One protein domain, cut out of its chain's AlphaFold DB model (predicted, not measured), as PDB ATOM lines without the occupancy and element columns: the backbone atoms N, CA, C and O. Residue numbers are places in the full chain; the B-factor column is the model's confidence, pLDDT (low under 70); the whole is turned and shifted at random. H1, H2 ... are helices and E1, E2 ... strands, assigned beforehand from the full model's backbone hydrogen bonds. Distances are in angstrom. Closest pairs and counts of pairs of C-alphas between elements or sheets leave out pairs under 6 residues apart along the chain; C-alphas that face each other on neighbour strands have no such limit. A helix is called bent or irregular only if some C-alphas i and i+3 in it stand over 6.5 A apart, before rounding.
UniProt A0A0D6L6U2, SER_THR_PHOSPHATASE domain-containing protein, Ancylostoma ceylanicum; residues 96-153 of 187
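AT A GLANCE: This is residues 96 to 153 of the 187 residues of the protein "SER_THR_PHOSPHATASE domain-containing protein" of Ancylostoma ceylanicum (UniProt A0A0D6L6U2). A two-stranded hairpin of E1 and E2 makes one end of a long, thin body, and the single helix H1 makes the other end; after E2 the link runs on away from the hairpin, and H1 folds back toward it. Before E1, residues 96 to 107 loop out and back beside the hairpin's open end, and after H1 residues 148 to 153 trail on toward the hairpin. The printed part has 58 residues, with two named strands and one named helix in the order E1, E2, H1; the sheet, in the order E1 - E2, is antiparallel. The class is mixed, helices and strands, with under half of the residues in named elements. The whole is loose, with a radius of gyration of the C-alphas of 14.4 A and spans of 48 by 24 by 16 A.

IN THESE COORDINATES: Start at Ser 96, whose C-alpha is at (140.060, 129.415, 116.800); residues 96 to 107 hold no named element. Find C-alpha 108 at (142.941, 132.260, 116.046), where strand E1 begins; it runs through residues 108 to 113, 16.9 A from first to last C-alpha. Strand E2 follows at residues 119 to 124 and measures 16.7 A. Then look for C-alpha 135 at (147.337, 155.828, 105.520): from there helix H1, residues 135 to 147, runs 18.4 A to C-alpha 147 at (155.069, 143.857, 117.142).

HOW THE PARTS SIT: Begin with E1 and E2, a hairpin joined by a tight link of 5 residues. The two strands are antiparallel neighbours, with 156 degrees between their N-to-C directions. Compare C-alphas 109 and 123, which face each other at 4.4 A. Look next at N 110 and O 122, 2.9 A apart, and at N 120 and O 112, 3.0 A apart, both within hydrogen-bond range. From E2 a short link of 10 residues leads to H1. E1 and H1 are apart. In H1, which is not bent, every O i to N i+4 pair is within hydrogen-bond range.

THE WHOLE: The outline is only just a rod, at 48 by 24 by 16 A. For its length, find the two C-alphas farthest apart, those of Lys 116 and Thr 134, at 47.6 A. The C-alphas of Ser 96 and Pro 153, the first and last printed residues, are 19.2 A apart. The printed part has no cut, and neither link between named elements is long. Read the B-factor column for the model's confidence: the mean pLDDT of the printed part is 77.7, and it is under 70 at residues 128 to 133, 141 to 142 and 144 to 153. E1 has a mean pLDDT of 95, E2 of 93 and H1 of 70.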
ATOM      1  N   SER A  96     140.076 129.410 118.273       96.88
ATOM      2  CA  SER A  96     140.060 129.415 116.800       96.88
ATOM      3  C   SER A  96     139.171 130.496 116.172       96.88
ATOM      4  O   SER A  96     139.037 130.520 114.951       96.88
ATOM      5  N   ALA A  97     138.602 131.411 116.963       93.81
ATOM      6  CA  ALA A  97     137.867 132.571 116.452       93.81
ATOM      7  C   ALA A  97     138.734 133.844 116.556       93.81
ATOM      8  O   ALA A  97     139.019 134.289 117.667       93.81
ATOM      9  N   PRO A  98     139.208 134.419 115.434       91.12
ATOM     10  CA  PRO A  98     140.029 135.623 115.466       91.12
ATOM     11  C   PRO A  98     139.154 136.862 115.684       91.12
ATOM     12  O   PRO A  98     138.038 136.919 115.172       91.12
ATOM     13  N   ASN A  99     139.681 137.861 116.395       88.88
ATOM     14  CA  ASN A  99     138.940 139.041 116.848       88.88
ATOM     15  C   ASN A  99     137.580 138.658 117.446       88.88
ATOM     16  O   ASN A  99     136.527 139.060 116.944       88.88
ATOM     17  N   TYR A 100     137.623 137.815 118.474       87.25
ATOM     18  CA  TYR A 100     136.437 137.343 119.166       87.25
ATOM     19  C   TYR A 100     135.544 138.516 119.578       87.25
ATOM     20  O   TYR A 100     136.027 139.594 119.935       87.25
ATOM     21  N   CYS A 101     134.235 138.334 119.378       85.25
ATOM     22  CA  CYS A 101     133.198 139.357 119.558       85.25
ATOM     23  C   CYS A 101     133.445 140.711 118.853       85.25
ATOM     24  O   CYS A 101     132.732 141.677 119.110       85.25
ATOM     25  N   GLY A 102     134.419 140.804 117.942       79.12
ATOM     26  CA  GLY A 102     134.808 142.048 117.282       79.12
ATOM     27  C   GLY A 102     135.694 142.975 118.123       79.12
ATOM     28  O   GLY A 102     136.074 144.033 117.620       79.12
ATOM     29  N   THR A 103     136.023 142.600 119.364       77.50
ATOM     30  CA  THR A 103     136.630 143.496 120.364       77.50
ATOM     31  C   THR A 103     137.961 143.008 120.920       77.50
ATOM     32  O   THR A 103     138.783 143.831 121.317       77.50
ATOM     33  N   ASP A 104     138.201 141.696 120.950       78.75
ATOM     34  CA  ASP A 104     139.373 141.134 121.634       78.75
ATOM     35  C   ASP A 104     140.683 141.295 120.853       78.75
ATOM     36  O   ASP A 104     141.773 141.227 121.427       78.75
ATOM     37  N   GLY A 105     140.609 141.466 119.527       82.62
ATOM     38  CA  GLY A 105     141.789 141.568 118.662       82.62
ATOM     39  C   GLY A 105     142.690 140.324 118.667       82.62
ATOM     40  O   GLY A 105     143.799 140.366 118.131       82.62
ATOM     41  N   ASN A 106     142.242 139.215 119.261       88.25
ATOM     42  CA  ASN A 106     143.018 137.988 119.369       88.25
ATOM     43  C   ASN A 106     143.218 137.329 117.997       88.25
ATOM     44  O   ASN A 106     142.380 137.421 117.096       88.25
ATOM     45  N   ALA A 107     144.322 136.604 117.850       91.88
ATOM     46  CA  ALA A 107     144.477 135.663 116.756       91.88
ATOM     47  C   ALA A 107     143.680 134.379 117.033       91.88
ATOM     48  O   ALA A 107     143.354 134.054 118.175       91.88
ATOM     49  N   ALA A 108     143.397 133.636 115.975       93.81
ATOM     50  CA  ALA A 108     142.941 132.260 116.046       93.81
ATOM     51  C   ALA A 108     144.116 131.302 115.858       93.81
ATOM     52  O   ALA A 108     145.091 131.638 115.186       93.81
ATOM     53  N   SER A 109     144.023 130.090 116.394       95.69
ATOM     54  CA  SER A 109     145.001 129.041 116.135       95.69
ATOM     55  C   SER A 109     144.361 127.682 115.882       95.69
ATOM     56  O   SER A 109     143.253 127.393 116.336       95.69
ATOM     57  N   VAL A 110     145.082 126.850 115.135       96.62
ATOM     58  CA  VAL A 110     144.790 125.436 114.894       96.62
ATOM     59  C   VAL A 110     146.055 124.642 115.190       96.62
ATOM     60  O   VAL A 110     147.100 124.891 114.583       96.62
ATOM     61  N   MET A 111     145.961 123.669 116.094       96.31
ATOM     62  CA  MET A 111     147.062 122.752 116.383       96.31
ATOM     63  C   MET A 111     147.042 121.565 115.421       96.31
ATOM     64  O   MET A 111     146.021 120.909 115.225       96.31
ATOM     65  N   LYS A 112     148.202 121.269 114.843       95.19
ATOM     66  CA  LYS A 112     148.469 120.104 114.006       95.19
ATOM     67  C   LYS A 112     149.336 119.124 114.780       95.19
ATOM     68  O   LYS A 112     150.374 119.505 115.322       95.19
ATOM     69  N   VAL A 113     148.928 117.860 114.768       94.12
ATOM     70  CA  VAL A 113     149.655 116.752 115.392       94.12
ATOM     71  C   VAL A 113     150.164 115.834 114.286       94.12
ATOM     72  O   VAL A 113     149.374 115.311 113.498       94.12
ATOM     73  N   SER A 114     151.485 115.671 114.186       92.69
ATOM     74  CA  SER A 114     152.104 114.760 113.218       92.69
ATOM     75  C   SER A 114     152.031 113.306 113.702       92.69
ATOM     76  O   SER A 114     151.863 113.037 114.890       92.69
ATOM     77  N   ARG A 115     152.225 112.334 112.796       90.44
ATOM     78  CA  ARG A 115     152.315 110.904 113.171       90.44
ATOM     79  C   ARG A 115     153.469 110.598 114.133       90.44
ATOM     80  O   ARG A 115     153.411 109.602 114.841       90.44
ATOM     81  N   LYS A 116     154.506 111.440 114.156       89.19
ATOM     82  CA  LYS A 116     155.645 111.336 115.080       89.19
ATOM     83  C   LYS A 116     155.387 112.039 116.416       89.19
ATOM     84  O   LYS A 116     156.318 112.192 117.197       89.19
ATOM     85  N   MET A 117     154.148 112.469 116.672       90.06
ATOM     86  CA  MET A 117     153.756 113.226 117.866       90.06
ATOM     87  C   MET A 117     154.399 114.615 117.956       90.06
ATOM     88  O   MET A 117     154.525 115.182 119.039       90.06
ATOM     89  N   GLU A 118     154.776 115.193 116.814       90.56
ATOM     90  CA  GLU A 118     155.267 116.569 116.755       90.56
ATOM     91  C   GLU A 118     154.079 117.530 116.684       90.56
ATOM     92  O   GLU A 118     153.145 117.331 115.899       90.56
ATOM     93  N   LEU A 119     154.126 118.584 117.497       92.94
ATOM     94  CA  LEU A 119     153.079 119.596 117.578       92.94
ATOM     95  C   LEU A 119     153.504 120.843 116.804       92.94
ATOM     96  O   LEU A 119     154.599 121.367 117.008       92.94
ATOM     97  N   SER A 120     152.624 121.337 115.938       93.62
ATOM     98  CA  SER A 120     152.803 122.610 115.230       93.62
ATOM     99  C   SER A 120     151.498 123.400 115.219       93.62
ATOM    100  O   SER A 120     150.422 122.825 115.357       93.62
ATOM    101  N   PHE A 121     151.580 124.718 115.061       94.19
ATOM    102  CA  PHE A 121     150.422 125.607 115.130       94.19
ATOM    103  C   PHE A 121     150.306 126.433 113.855       94.19
ATOM    104  O   PHE A 121     151.301 126.915 113.316       94.19
ATOM    105  N   VAL A 122     149.077 126.602 113.377       94.38
ATOM    106  CA  VAL A 122     148.734 127.583 112.348       94.38
ATOM    107  C   VAL A 122     147.984 128.707 113.035       94.38
ATOM    108  O   VAL A 122     146.943 128.454 113.633       94.38
ATOM    109  N   THR A 123     148.498 129.930 112.950       91.44
ATOM    110  CA  THR A 123     147.874 131.109 113.558       91.44
ATOM    111  C   THR A 123     147.252 131.990 112.480       91.44
ATOM    112  O   THR A 123     147.918 132.382 111.524       91.44
ATOM    113  N   LEU A 124     145.969 132.303 112.642       89.75
ATOM    114  CA  LEU A 124     145.184 133.157 111.761       89.75
ATOM    115  C   LEU A 124     144.973 134.501 112.456       89.75
ATOM    116  O   LEU A 124     144.285 134.588 113.472       89.75
ATOM    117  N   LYS A 125     145.585 135.555 111.922       87.69
ATOM    118  CA  LYS A 125     145.397 136.909 112.445       87.69
ATOM    119  C   LYS A 125     144.019 137.447 112.048       87.69
ATOM    120  O   LYS A 125     143.512 137.082 110.983       87.69
ATOM    121  N   PRO A 126     143.412 138.314 112.871       84.25
ATOM    122  CA  PRO A 126     142.152 138.936 112.512       84.25
ATOM    123  C   PRO A 126     142.299 139.792 111.257       84.25
ATOM    124  O   PRO A 126     143.300 140.484 111.059       84.25
ATOM    125  N   ARG A 127     141.285 139.735 110.392       75.81
ATOM    126  CA  ARG A 127     141.239 140.561 109.190       75.81
ATOM    127  C   ARG A 127     140.842 141.974 109.597       75.81
ATOM    128  O   ARG A 127     139.685 142.231 109.905       75.81
ATOM    129  N   MET A 128     141.811 142.874 109.584       68.12
ATOM    130  CA  MET A 128     141.555 144.302 109.708       68.12
ATOM    131  C   MET A 128     141.023 144.819 108.368       68.12
ATOM    132  O   MET A 128     141.636 144.566 107.328       68.12
ATOM    133  N   ASP A 129     139.895 145.529 108.367       65.06
ATOM    134  CA  ASP A 129     139.411 146.187 107.153       65.06
ATOM    135  C   ASP A 129     140.192 147.488 106.926       65.06
ATOM    136  O   ASP A 129     139.919 148.529 107.524       65.06
ATOM    137  N   THR A 130     141.218 147.413 106.081       64.19
ATOM    138  CA  THR A 130     142.089 148.548 105.756       64.19
ATOM    139  C   THR A 130     141.480 149.496 104.729       64.19
ATOM    140  O   THR A 130     142.011 150.586 104.536       64.19
ATOM    141  N   THR A 131     140.360 149.132 104.093       67.19
ATOM    142  CA  THR A 131     139.757 149.939 103.018       67.19
ATOM    143  C   THR A 131     139.160 151.258 103.508       67.19
ATOM    144  O   THR A 131     139.005 152.190 102.725       67.19
ATOM    145  N   ARG A 132     138.860 151.358 104.809       63.44
ATOM    146  CA  ARG A 132     138.288 152.551 105.456       63.44
ATOM    147  C   ARG A 132     139.287 153.330 106.319       63.44
ATOM    148  O   ARG A 132     138.896 154.289 106.980       63.44
ATOM    149  N   LEU A 133     140.552 152.910 106.365       67.94
ATOM    150  CA  LEU A 133     141.573 153.521 107.215       67.94
ATOM    151  C   LEU A 133     142.397 154.548 106.433       67.94
ATOM    152  O   LEU A 133     142.763 154.320 105.285       67.94
ATOM    153  N   THR A 134     142.718 155.670 107.080       76.81
ATOM    154  CA  THR A 134     143.723 156.614 106.580       76.81
ATOM    155  C   THR A 134     145.106 155.960 106.576       76.81
ATOM    156  O   THR A 134     145.376 155.065 107.382       76.81
ATOM    157  N   GLU A 135     146.001 156.420 105.700       78.56
ATOM    158  CA  GLU A 135     147.337 155.828 105.520       78.56
ATOM    159  C   GLU A 135     148.146 155.772 106.829       78.56
ATOM    160  O   GLU A 135     148.769 154.761 107.153       78.56
ATOM    161  N   GLU A 136     148.037 156.808 107.663       78.38
ATOM    162  CA  GLU A 136     148.659 156.857 108.992       78.38
ATOM    163  C   GLU A 136     148.150 155.748 109.924       78.38
ATOM    164  O   GLU A 136     148.934 155.082 110.603       78.38
ATOM    165  N   LYS A 137     146.829 155.509 109.935       70.94
ATOM    166  CA  LYS A 137     146.212 154.451 110.747       70.94
ATOM    167  C   LYS A 137     146.589 153.070 110.233       70.94
ATOM    168  O   LYS A 137     146.774 152.164 111.038       70.94
ATOM    169  N   ARG A 138     146.743 152.910 108.916       70.50
ATOM    170  CA  ARG A 138     147.200 151.665 108.292       70.50
ATOM    171  C   ARG A 138     148.638 151.325 108.698       70.50
ATOM    172  O   ARG A 138     148.884 150.197 109.112       70.50
ATOM    173  N   LEU A 139     149.547 152.301 108.668       74.69
ATOM    174  CA  LEU A 139     150.944 152.133 109.094       74.69
ATOM    175  C   LEU A 139     151.073 151.832 110.593       74.69
ATOM    176  O   LEU A 139     151.871 150.982 110.987       74.69
ATOM    177  N   LEU A 140     150.284 152.503 111.437       73.69
ATOM    178  CA  LEU A 140     150.205 152.196 112.871       73.69
ATOM    179  C   LEU A 140     149.733 150.759 113.105       73.69
ATOM    180  O   LEU A 140     150.341 150.027 113.881       73.69
ATOM    181  N   LEU A 141     148.695 150.338 112.384       67.19
ATOM    182  CA  LEU A 141     148.162 148.987 112.475       67.19
ATOM    183  C   LEU A 141     149.179 147.936 112.033       67.19
ATOM    184  O   LEU A 141     149.317 146.902 112.679       67.19
ATOM    185  N   GLU A 142     149.911 148.200 110.953       69.25
ATOM    186  CA  GLU A 142     150.957 147.319 110.442       69.25
ATOM    187  C   GLU A 142     152.111 147.188 111.444       69.25
ATOM    188  O   GLU A 142     152.504 146.068 111.774       69.25
ATOM    189  N   LYS A 143     152.558 148.302 112.042       71.38
ATOM    190  CA  LYS A 143     153.541 148.301 113.139       71.38
ATOM    191  C   LYS A 143     153.053 147.487 114.342       71.38
ATOM    192  O   LYS A 143     153.754 146.574 114.774       71.38
ATOM    193  N   MET A 144     151.820 147.714 114.801       65.81
ATOM    194  CA  MET A 144     151.212 146.949 115.900       65.81
ATOM    195  C   MET A 144     151.066 145.455 115.562       65.81
ATOM    196  O   MET A 144     151.225 144.596 116.428       65.81
ATOM    197  N   THR A 145     150.787 145.112 114.300       63.25
ATOM    198  CA  THR A 145     150.629 143.722 113.829       63.25
ATOM    199  C   THR A 145     151.967 142.986 113.714       63.25
ATOM    200  O   THR A 145     152.013 141.761 113.880       63.25
ATOM    201  N   ILE A 146     153.047 143.715 113.418       63.25
ATOM    202  CA  ILE A 146     154.427 143.215 113.391       63.25
ATOM    203  C   ILE A 146     154.948 143.023 114.820       63.25
ATOM    204  O   ILE A 146     155.525 141.980 115.114       63.25
ATOM    205  N   GLU A 147     154.689 143.967 115.724       59.25
ATOM    206  CA  GLU A 147     155.069 143.857 117.142       59.25
ATOM    207  C   GLU A 147     154.310 142.736 117.863       59.25
ATOM    208  O   GLU A 147     154.893 141.981 118.640       59.25
ATOM    209  N   SER A 148     153.020 142.566 117.552       51.75
ATOM    210  CA  SER A 148     152.187 141.462 118.055       51.75
ATOM    211  C   SER A 148     152.344 140.159 117.273       51.75
ATOM    212  O   SER A 148     151.706 139.156 117.610       51.75
ATOM    213  N   ALA A 149     153.188 140.126 116.233       47.78
ATOM    214  CA  ALA A 149     153.600 138.872 115.630       47.78
ATOM    215  C   ALA A 149     154.435 138.125 116.670       47.78
ATOM    216  O   ALA A 149     155.655 138.268 116.733       47.78
ATOM    217  N   ALA A 150     153.762 137.317 117.494       43.41
ATOM    218  CA  ALA A 150     154.404 136.266 118.253       43.41
ATOM    219  C   ALA A 150     155.300 135.531 117.259       43.41
ATOM    220  O   ALA A 150     154.808 134.902 116.316       43.41
ATOM    221  N   LYS A 151     156.618 135.709 117.401       40.41
ATOM    222  CA  LYS A 151     157.592 134.940 116.640       40.41
ATOM    223  C   LYS A 151     157.231 133.501 116.946       40.41
ATOM    224  O   LYS A 151     157.381 133.078 118.090       40.41
ATOM    225  N   SER A 152     156.675 132.796 115.961       35.72
ATOM    226  CA  SER A 152     156.470 131.360 116.076       35.72
ATOM    227  C   SER A 152     157.824 130.818 116.526       35.72
ATOM    228  O   SER A 152     158.803 131.097 115.824       35.72
ATOM    229  N   PRO A 153     157.943 130.207 117.721       40.09
ATOM    230  CA  PRO A 153     159.236 129.764 118.200       40.09
ATOM    231  C   PRO A 153     159.821 128.876 117.111       40.09
ATOM    232  O   PRO A 153     159.166 127.944 116.639       40.09
TER     233      PRO A 153